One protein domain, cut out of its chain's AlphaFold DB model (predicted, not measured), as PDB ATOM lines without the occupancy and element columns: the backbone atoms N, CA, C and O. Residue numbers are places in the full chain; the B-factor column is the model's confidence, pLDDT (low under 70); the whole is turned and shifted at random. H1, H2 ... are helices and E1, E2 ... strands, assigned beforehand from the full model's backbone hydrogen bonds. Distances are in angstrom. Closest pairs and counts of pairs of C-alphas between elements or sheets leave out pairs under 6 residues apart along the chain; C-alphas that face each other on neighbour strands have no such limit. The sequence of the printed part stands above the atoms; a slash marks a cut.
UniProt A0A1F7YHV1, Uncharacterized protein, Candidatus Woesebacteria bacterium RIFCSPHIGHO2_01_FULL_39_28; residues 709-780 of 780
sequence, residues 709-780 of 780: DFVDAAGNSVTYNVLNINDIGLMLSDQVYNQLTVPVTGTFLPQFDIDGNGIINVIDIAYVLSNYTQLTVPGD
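What this domain is: This is residues 709 to 780 of the 780 residues of an uncharacterized protein of Candidatus Woesebacteria bacterium RIFCSPHIGHO2_01_FULL_39_28 (UniProt A0A1F7YHV1). With little regular structure, two helices, H1 and H3, run side by side in opposite ways, with the short antiparallel strand pair E1 and E2 at one end and loops holding the short helix H2 at the other. The 72 printed residues hold E1, H1, H2, H3, E2 in chain order, a mixed class with only 27 residues in named elements. The whole is compact, radius of gyration of the C-alphas 11.6 A, spans 30 by 25 by 20 A.

Where its parts are: E1, residues 722 to 724 (6.2 A), begins at C-alpha (35.876, -22.890, -1.734). H1 is 725 to 731 (9.9 A), H2 749 to 752 (5.8 A), H3 762 to 771 (14.6 A). E2, 776 to 778 (6.4 A), ends at C-alpha (34.818, -19.823, -4.850).

How they stand to each other: H1 and H3 only just touch, with 3 pairs of C-alphas within 8 A, the closest Met 731 and Ile 765, 7.4 A; their tilt is shallow, 22 degrees. H2 is close but not clearly touching H1, closest C-alphas Phe 752 and Met 731, 6.8 A. In E1 and E2, N 723 and O 777 are within hydrogen-bond range, 2.9 A. Every O i to N i+4 pair is within range in H1, 5 of 6 in H3; H2 is too short.

The domain as a whole: The farthest C-alphas, Gln 739 and Asp 780, are 33.0 A apart. The printed part has no cut; the H1 to H2 link is long, 17 residues. No printed residue is under 70 in pLDDT.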
ATOM      1  N   ASP A 709      31.703 -24.072   2.896       94.06
ATOM      2  CA  ASP A 709      33.151 -24.284   3.093       94.06
ATOM      3  C   ASP A 709      33.379 -24.788   4.515       94.06
ATOM      4  O   ASP A 709      33.341 -24.003   5.475       94.06
ATOM      5  N   PHE A 710      33.517 -26.107   4.638       92.94
ATOM      6  CA  PHE A 710      33.565 -26.812   5.912       92.94
ATOM      7  C   PHE A 710      34.994 -27.220   6.264       92.94
ATOM      8  O   PHE A 710      35.824 -27.514   5.405       92.94
ATOM      9  N   VAL A 711      35.270 -27.281   7.563       90.00
ATOM     10  CA  VAL A 711      36.521 -27.832   8.090       90.00
ATOM     11  C   VAL A 711      36.261 -29.189   8.723       90.00
ATOM     12  O   VAL A 711      35.200 -29.413   9.309       90.00
ATOM     13  N   ASP A 712      37.227 -30.097   8.623       85.62
ATOM     14  CA  ASP A 712      37.164 -31.401   9.279       85.62
ATOM     15  C   ASP A 712      37.220 -31.286  10.821       85.62
ATOM     16  O   ASP A 712      37.349 -30.201  11.394       85.62
ATOM     17  N   ALA A 713      37.115 -32.419  11.521       81.56
ATOM     18  CA  ALA A 713      37.153 -32.455  12.986       81.56
ATOM     19  C   ALA A 713      38.492 -31.985  13.589       81.56
ATOM     20  O   ALA A 713      38.539 -31.636  14.768       81.56
ATOM     21  N   ALA A 714      39.564 -31.959  12.793       81.44
ATOM     22  CA  ALA A 714      40.859 -31.409  13.171       81.44
ATOM     23  C   ALA A 714      40.994 -29.912  12.813       81.44
ATOM     24  O   ALA A 714      42.009 -29.301  13.141       81.44
ATOM     25  N   GLY A 715      39.972 -29.308  12.198       80.19
ATOM     26  CA  GLY A 715      39.957 -27.907  11.784       80.19
ATOM     27  C   GLY A 715      40.638 -27.644  10.439       80.19
ATOM     28  O   GLY A 715      40.861 -26.483  10.100       80.19
ATOM     29  N   ASN A 716      40.959 -28.681   9.663       81.38
ATOM     30  CA  ASN A 716      41.583 -28.527   8.353       81.38
ATOM     31  C   ASN A 716      40.517 -28.333   7.269       81.38
ATOM     32  O   ASN A 716      39.534 -29.071   7.211       81.38
ATOM     33  N   SER A 717      40.746 -27.379   6.367       78.75
ATOM     34  CA  SER A 717      40.046 -27.301   5.079       78.75
ATOM     35  C   SER A 717      41.015 -27.711   3.972       78.75
ATOM     36  O   SER A 717      42.192 -27.348   4.000       78.75
ATOM     37  N   VAL A 718      40.523 -28.473   2.992       73.38
ATOM     38  CA  VAL A 718      41.318 -28.891   1.823       73.38
ATOM     39  C   VAL A 718      41.649 -27.689   0.935       73.38
ATOM     40  O   VAL A 718      42.735 -27.611   0.366       73.38
ATOM     41  N   THR A 719      40.718 -26.741   0.825       82.06
ATOM     42  CA  THR A 719      40.886 -25.493   0.077       82.06
ATOM     43  C   THR A 719      40.091 -24.401   0.762       82.06
ATOM     44  O   THR A 719      38.864 -24.427   0.746       82.06
ATOM     45  N   TYR A 720      40.796 -23.421   1.319       86.12
ATOM     46  CA  TYR A 720      40.174 -22.284   1.980       86.12
ATOM     47  C   TYR A 720      39.276 -21.490   1.022       86.12
ATOM     48  O   TYR A 720      39.695 -21.130  -0.078       86.12
ATOM     49  N   ASN A 721      38.079 -21.138   1.491       92.06
ATOM     50  CA  ASN A 721      37.107 -20.296   0.798       92.06
ATOM     51  C   ASN A 721      36.555 -20.871  -0.512       92.06
ATOM     52  O   ASN A 721      36.283 -20.138  -1.469       92.06
ATOM     53  N   VAL A 722      36.384 -22.187  -0.561       92.25
ATOM     54  CA  VAL A 722      35.876 -22.890  -1.734       92.25
ATOM     55  C   VAL A 722      34.882 -23.949  -1.287       92.25
ATOM     56  O   VAL A 722      35.213 -24.761  -0.439       92.25
ATOM     57  N   LEU A 723      33.705 -23.975  -1.911       93.69
ATOM     58  CA  LEU A 723      32.753 -25.079  -1.812       93.69
ATOM     59  C   LEU A 723      33.013 -26.047  -2.971       93.69
ATOM     60  O   LEU A 723      32.897 -25.682  -4.146       93.69
ATOM     61  N   ASN A 724      33.367 -27.286  -2.658       91.75
ATOM     62  CA  ASN A 724      33.608 -28.346  -3.629       91.75
ATOM     63  C   ASN A 724      33.022 -29.696  -3.168       91.75
ATOM     64  O   ASN A 724      32.324 -29.801  -2.161       91.75
ATOM     65  N   ILE A 725      33.281 -30.757  -3.938       90.56
ATOM     66  CA  ILE A 725      32.738 -32.094  -3.653       90.56
ATOM     67  C   ILE A 725      33.228 -32.685  -2.320       90.56
ATOM     68  O   ILE A 725      32.531 -33.512  -1.739       90.56
ATOM     69  N   ASN A 726      34.394 -32.268  -1.818       90.44
ATOM     70  CA  ASN A 726      34.905 -32.711  -0.523       90.44
ATOM     71  C   ASN A 726      34.075 -32.130   0.623       90.44
ATOM     72  O   ASN A 726      33.788 -32.858   1.565       90.44
ATOM     73  N   ASP A 727      33.629 -30.873   0.526       93.31
ATOM     74  CA  ASP A 727      32.748 -30.258   1.527       93.31
ATOM     75  C   ASP A 727      31.397 -30.976   1.591       93.31
ATOM     76  O   ASP A 727      30.903 -31.314   2.669       93.31
ATOM     77  N   ILE A 728      30.832 -31.294   0.421       90.94
ATOM     78  CA  ILE A 728      29.609 -32.101   0.321       90.94
ATOM     79  C   ILE A 728      29.838 -33.500   0.903       90.94
ATOM     80  O   ILE A 728      29.012 -34.002   1.662       90.94
ATOM     81  N   GLY A 729      30.967 -34.132   0.572       90.50
ATOM     82  CA  GLY A 729      31.342 -35.441   1.101       90.50
ATOM     83  C   GLY A 729      31.503 -35.441   2.621       90.50
ATOM     84  O   GLY A 729      31.060 -36.382   3.274       90.50
ATOM     85  N   LEU A 730      32.077 -34.379   3.191       91.94
ATOM     86  CA  LEU A 730      32.218 -34.210   4.635       91.94
ATOM     87  C   LEU A 730      30.850 -34.065   5.308       91.94
ATOM     88  O   LEU A 730      30.582 -34.755   6.290       91.94
ATOM     89  N   MET A 731      29.963 -33.239   4.748       91.75
ATOM     90  CA  MET A 731      28.603 -33.067   5.263       91.75
ATOM     91  C   MET A 731      27.788 -34.369   5.217       91.75
ATOM     92  O   MET A 731      27.010 -34.640   6.125       91.75
ATOM     93  N   LEU A 732      27.981 -35.188   4.179       91.75
ATOM     94  CA  LEU A 732      27.310 -36.482   4.005       91.75
ATOM     95  C   LEU A 732      28.036 -37.655   4.679       91.75
ATOM     96  O   LEU A 732      27.611 -38.801   4.534       91.75
ATOM     97  N   SER A 733      29.142 -37.398   5.375       91.69
ATOM     98  CA  SER A 733      29.917 -38.451   6.025       91.69
ATOM     99  C   SER A 733      29.178 -39.040   7.229       91.69
ATOM    100  O   SER A 733      28.391 -38.360   7.890       91.69
ATOM    101  N   ASP A 734      29.516 -40.281   7.595       87.81
ATOM    102  CA  ASP A 734      28.990 -40.952   8.797       87.81
ATOM    103  C   ASP A 734      29.332 -40.212  10.110       87.81
ATOM    104  O   ASP A 734      28.770 -40.514  11.164       87.81
ATOM    105  N   GLN A 735      30.250 -39.238  10.076       86.38
ATOM    106  CA  GLN A 735      30.577 -38.393  11.229       86.38
ATOM    107  C   GLN A 735      29.586 -37.239  11.423       86.38
ATOM    108  O   GLN A 735      29.451 -36.747  12.543       86.38
ATOM    109  N   VAL A 736      28.913 -36.803  10.353       88.88
ATOM    110  CA  VAL A 736      28.036 -35.623  10.352       88.88
ATOM    111  C   VAL A 736      26.573 -36.013  10.147       88.88
ATOM    112  O   VAL A 736      25.719 -35.544  10.893       88.88
ATOM    113  N   TYR A 737      26.272 -36.890   9.185       89.94
ATOM    114  CA  TYR A 737      24.904 -37.228   8.781       89.94
ATOM    115  C   TYR A 737      24.637 -38.742   8.813       89.94
ATOM    116  O   TYR A 737      24.387 -39.385   7.797       89.94
ATOM    117  N   ASN A 738      24.679 -39.327  10.013       87.94
ATOM    118  CA  ASN A 738      24.480 -40.769  10.230       87.94
ATOM    119  C   ASN A 738      23.016 -41.201  10.452       87.94
ATOM    120  O   ASN A 738      22.719 -42.392  10.535       87.94
ATOM    121  N   GLN A 739      22.091 -40.250  10.554       88.25
ATOM    122  CA  GLN A 739      20.651 -40.469  10.699       88.25
ATOM    123  C   GLN A 739      19.896 -39.271  10.113       88.25
ATOM    124  O   GLN A 739      20.480 -38.224   9.860       88.25
ATOM    125  N   LEU A 740      18.578 -39.395   9.929       86.12
ATOM    126  CA  LEU A 740      17.743 -38.337   9.333       86.12
ATOM    127  C   LEU A 740      17.713 -37.022  10.139       86.12
ATOM    128  O   LEU A 740      17.215 -36.007   9.654       86.12
ATOM    129  N   THR A 741      18.156 -37.047  11.395       92.00
ATOM    130  CA  THR A 741      18.070 -35.943  12.356       92.00
ATOM    131  C   THR A 741      19.207 -36.110  13.356       92.00
ATOM    132  O   THR A 741      19.139 -36.983  14.219       92.00
ATOM    133  N   VAL A 742      20.265 -35.311  13.232       92.69
ATOM    134  CA  VAL A 742      21.454 -35.398  14.090       92.69
ATOM    135  C   VAL A 742      21.476 -34.210  15.054       92.69
ATOM    136  O   VAL A 742      21.614 -33.078  14.598       92.69
ATOM    137  N   PRO A 743      21.353 -34.419  16.377       94.31
ATOM    138  CA  PRO A 743      21.475 -33.335  17.347       94.31
ATOM    139  C   PRO A 743      22.866 -32.692  17.312       94.31
ATOM    140  O   PRO A 743      23.886 -33.387  17.334       94.31
ATOM    141  N   VAL A 744      22.914 -31.362  17.320       92.31
ATOM    142  CA  VAL A 744      24.170 -30.607  17.329       92.31
ATOM    143  C   VAL A 744      24.769 -30.633  18.729       92.31
ATOM    144  O   VAL A 744      24.233 -30.052  19.671       92.31
ATOM    145  N   THR A 745      25.906 -31.309  18.874       87.12
ATOM    146  CA  THR A 745      26.650 -31.399  20.135       87.12
ATOM    147  C   THR A 745      28.151 -31.235  19.892       87.12
ATOM    148  O   THR A 745      28.661 -31.514  18.806       87.12
ATOM    149  N   GLY A 746      28.876 -30.752  20.904       85.31
ATOM    150  CA  GLY A 746      30.315 -30.495  20.798       85.31
ATOM    151  C   GLY A 746      30.671 -29.285  19.926       85.31
ATOM    152  O   GLY A 746      29.850 -28.404  19.683       85.31
ATOM    153  N   THR A 747      31.931 -29.217  19.490       83.12
ATOM    154  CA  THR A 747      32.503 -28.060  18.772       83.12
ATOM    155  C   THR A 747      32.606 -28.253  17.261       83.12
ATOM    156  O   THR A 747      32.691 -27.268  16.535       83.12
ATOM    157  N   PHE A 748      32.576 -29.499  16.780       86.81
ATOM    158  CA  PHE A 748      32.712 -29.837  15.360       86.81
ATOM    159  C   PHE A 748      31.391 -29.723  14.586       86.81
ATOM    160  O   PHE A 748      31.362 -29.139  13.505       86.81
ATOM    161  N   LEU A 749      30.294 -30.248  15.145       92.06
ATOM    162  CA  LEU A 749      28.987 -30.315  14.480       92.06
ATOM    163  C   LEU A 749      28.293 -28.965  14.215       92.06
ATOM    164  O   LEU A 749      27.597 -28.877  13.203       92.06
ATOM    165  N   PRO A 750      28.457 -27.902  15.034       92.00
ATOM    166  CA  PRO A 750      27.733 -26.653  14.817       92.00
ATOM    167  C   PRO A 750      27.886 -26.061  13.415       92.00
ATOM    168  O   PRO A 750      26.930 -25.482  12.915       92.00
ATOM    169  N   GLN A 751      29.034 -26.207  12.748       92.00
ATOM    170  CA  GLN A 751      29.234 -25.632  11.410       92.00
ATOM    171  C   GLN A 751      28.282 -26.198  10.338       92.00
ATOM    172  O   GLN A 751      28.068 -25.531   9.332       92.00
ATOM    173  N   PHE A 752      27.715 -27.392  10.550       94.50
ATOM    174  CA  PHE A 752      26.834 -28.074   9.593       94.50
ATOM    175  C   PHE A 752      25.343 -27.816   9.836       94.50
ATOM    176  O   PHE A 752      24.532 -28.125   8.969       94.50
ATOM    177  N   ASP A 753      24.985 -27.264  10.995       94.38
ATOM    178  CA  ASP A 753      23.637 -26.770  11.282       94.38
ATOM    179  C   ASP A 753      23.515 -25.379  10.664       94.38
ATOM    180  O   ASP A 753      24.029 -24.403  11.211       94.38
ATOM    181  N   ILE A 754      22.942 -25.298   9.467       95.06
ATOM    182  CA  ILE A 754      22.942 -24.085   8.649       95.06
ATOM    183  C   ILE A 754      21.822 -23.147   9.088       95.06
ATOM    184  O   ILE A 754      22.034 -21.936   9.150       95.06
ATOM    185  N   ASP A 755      20.650 -23.676   9.437       92.62
ATOM    186  CA  ASP A 755      19.535 -22.849   9.907       92.62
ATOM    187  C   ASP A 755      19.601 -22.487  11.401       92.62
ATOM    188  O   ASP A 755      18.945 -21.532  11.828       92.62
ATOM    189  N   GLY A 756      20.468 -23.155  12.168       91.69
ATOM    190  CA  GLY A 756      20.711 -22.877  13.579       91.69
ATOM    191  C   GLY A 756      19.634 -23.434  14.505       91.69
ATOM    192  O   GLY A 756      19.445 -22.894  15.598       91.69
ATOM    193  N   ASN A 757      18.889 -24.454  14.079       91.75
ATOM    194  CA  ASN A 757      17.804 -25.041  14.866       91.75
ATOM    195  C   ASN A 757      18.293 -26.083  15.905       91.75
ATOM    196  O   ASN A 757      17.482 -26.612  16.669       91.75
ATOM    197  N   GLY A 758      19.603 -26.364  15.959       92.75
ATOM    198  CA  GLY A 758      20.219 -27.335  16.867       92.75
ATOM    199  C   GLY A 758      20.203 -28.781  16.358       92.75
ATOM    200  O   GLY A 758      20.549 -29.698  17.109       92.75
ATOM    201  N   ILE A 759      19.803 -29.009  15.106       94.25
ATOM    202  CA  ILE A 759      19.678 -30.320  14.471       94.25
ATOM    203  C   ILE A 759      20.162 -30.242  13.021       94.25
ATOM    204  O   ILE A 759      19.634 -29.475  12.231       94.25
ATOM    205  N   ILE A 760      21.056 -31.150  12.629       95.19
ATOM    206  CA  ILE A 760      21.454 -31.334  11.229       95.19
ATOM    207  C   ILE A 760      20.473 -32.302  10.557       95.19
ATOM    208  O   ILE A 760      20.314 -33.452  10.989       95.19
ATOM    209  N   ASN A 761      19.800 -31.849   9.502       91.88
ATOM    210  CA  ASN A 761      18.869 -32.642   8.705       91.88
ATOM    211  C   ASN A 761      18.981 -32.340   7.189       91.88
ATOM    212  O   ASN A 761      19.881 -31.644   6.723       91.88
ATOM    213  N   VAL A 762      18.070 -32.891   6.378       91.81
ATOM    214  CA  VAL A 762      18.077 -32.702   4.914       91.81
ATOM    215  C   VAL A 762      17.922 -31.236   4.470       91.81
ATOM    216  O   VAL A 762      18.351 -30.890   3.371       91.81
ATOM    217  N   ILE A 763      17.334 -30.369   5.298       92.25
ATOM    218  CA  ILE A 763      17.181 -28.933   5.029       92.25
ATOM    219  C   ILE A 763      18.551 -28.242   5.035       92.25
ATOM    220  O   ILE A 763      18.830 -27.460   4.127       92.25
ATOM    221  N   ASP A 764      19.435 -28.583   5.976       94.50
ATOM    222  CA  ASP A 764      20.808 -28.062   6.014       94.50
ATOM    223  C   ASP A 764      21.576 -28.449   4.754       94.50
ATOM    224  O   ASP A 764      22.189 -27.607   4.093       94.50
ATOM    225  N   ILE A 765      21.467 -29.724   4.369       92.94
ATOM    226  CA  ILE A 765      22.080 -30.255   3.147       92.94
ATOM    227  C   ILE A 765      21.536 -29.513   1.920       92.94
ATOM    228  O   ILE A 765      22.295 -29.147   1.023       92.94
ATOM    229  N   ALA A 766      20.228 -29.246   1.880       91.19
ATOM    230  CA  ALA A 766      19.603 -28.516   0.785       91.19
ATOM    231  C   ALA A 766      20.125 -27.076   0.663       91.19
ATOM    232  O   ALA A 766      20.334 -26.613  -0.461       91.19
ATOM    233  N   TYR A 767      20.395 -26.375   1.774       94.31
ATOM    234  CA  TYR A 767      21.013 -25.046   1.720       94.31
ATOM    235  C   TYR A 767      22.387 -25.083   1.053       94.31
ATOM    236  O   TYR A 767      22.648 -24.267   0.169       94.31
ATOM    237  N   VAL A 768      23.239 -26.039   1.419       94.69
ATOM    238  CA  VAL A 768      24.583 -26.165   0.837       94.69
ATOM    239  C   VAL A 768      24.506 -26.554  -0.641       94.69
ATOM    240  O   VAL A 768      25.124 -25.907  -1.486       94.69
ATOM    241  N   LEU A 769      23.691 -27.557  -0.983       92.56
ATOM    242  CA  LEU A 769      23.517 -27.996  -2.370       92.56
ATOM    243  C   LEU A 769      22.919 -26.904  -3.261       92.56
ATOM    244  O   LEU A 769      23.242 -26.856  -4.445       92.56
ATOM    245  N   SER A 770      22.109 -25.992  -2.709       93.75
ATOM    246  CA  SER A 770      21.594 -24.843  -3.464       93.75
ATOM    247  C   SER A 770      22.697 -23.893  -3.951       93.75
ATOM    248  O   SER A 770      22.497 -23.187  -4.936       93.75
ATOM    249  N   ASN A 771      23.869 -23.915  -3.306       93.44
ATOM    250  CA  ASN A 771      25.030 -23.118  -3.697       93.44
ATOM    251  C   ASN A 771      25.997 -23.879  -4.616       93.44
ATOM    252  O   ASN A 771      26.829 -23.249  -5.263       93.44
ATOM    253  N   TYR A 772      25.914 -25.214  -4.689       90.75
ATOM    254  CA  TYR A 772      26.820 -26.051  -5.483       90.75
ATOM    255  C   TYR A 772      26.427 -26.065  -6.968       90.75
ATOM    256  O   TYR A 772      25.926 -27.050  -7.509       90.75
ATOM    257  N   THR A 773      26.630 -24.936  -7.644       85.25
ATOM    258  CA  THR A 773      26.223 -24.738  -9.045       85.25
ATOM    259  C   THR A 773      27.252 -25.234 -10.065       85.25
ATOM    260  O   THR A 773      26.959 -25.306 -11.256       85.25
ATOM    261  N   GLN A 774      28.465 -25.555  -9.617       86.56
ATOM    262  CA  GLN A 774      29.592 -26.019 -10.427       86.56
ATOM    263  C   GLN A 774      30.565 -26.816  -9.548       86.56
ATOM    264  O   GLN A 774      30.473 -26.757  -8.326       86.56
ATOM    265  N   LEU A 775      31.517 -27.535 -10.158       86.19
ATOM    266  CA  LEU A 775      32.414 -28.449  -9.429       86.19
ATOM    267  C   LEU A 775      33.210 -27.782  -8.292       86.19
ATOM    268  O   LEU A 775      33.527 -28.449  -7.305       86.19
ATOM    269  N   THR A 776      33.489 -26.486  -8.446       89.31
ATOM    270  CA  THR A 776      34.235 -25.652  -7.506       89.31
ATOM    271  C   THR A 776      33.593 -24.268  -7.446       89.31
ATOM    272  O   THR A 776      33.592 -23.548  -8.444       89.31
ATOM    273  N   VAL A 777      33.058 -23.875  -6.295       88.62
ATOM    274  CA  VAL A 777      32.412 -22.574  -6.077       88.62
ATOM    275  C   VAL A 777      33.301 -21.730  -5.157       88.62
ATOM    276  O   VAL A 777      33.350 -22.004  -3.958       88.62
ATOM    277  N   PRO A 778      34.038 -20.736  -5.682       89.25
ATOM    278  CA  PRO A 778      34.818 -19.823  -4.850       89.25
ATOM    279  C   PRO A 778      33.899 -18.862  -4.081       89.25
ATOM    280  O   PRO A 778      32.830 -18.492  -4.571       89.25
ATOM    281  N   GLY A 779      34.308 -18.461  -2.876       82.00
ATOM    282  CA  GLY A 779      33.531 -17.533  -2.047       82.00
ATOM    283  C   GLY A 779      33.667 -16.050  -2.420       82.00
ATOM    284  O   GLY A 779      32.684 -15.303  -2.320       82.00
ATOM    285  N   ASP A 780      34.867 -15.633  -2.845       78.12
ATOM    286  CA  ASP A 780      35.190 -14.227  -3.155       78.12
ATOM    287  C   ASP A 780      34.637 -13.754  -4.503       78.12
ATOM    288  O   ASP A 780      34.836 -14.461  -5.519       78.12
TER     289      ASP A 780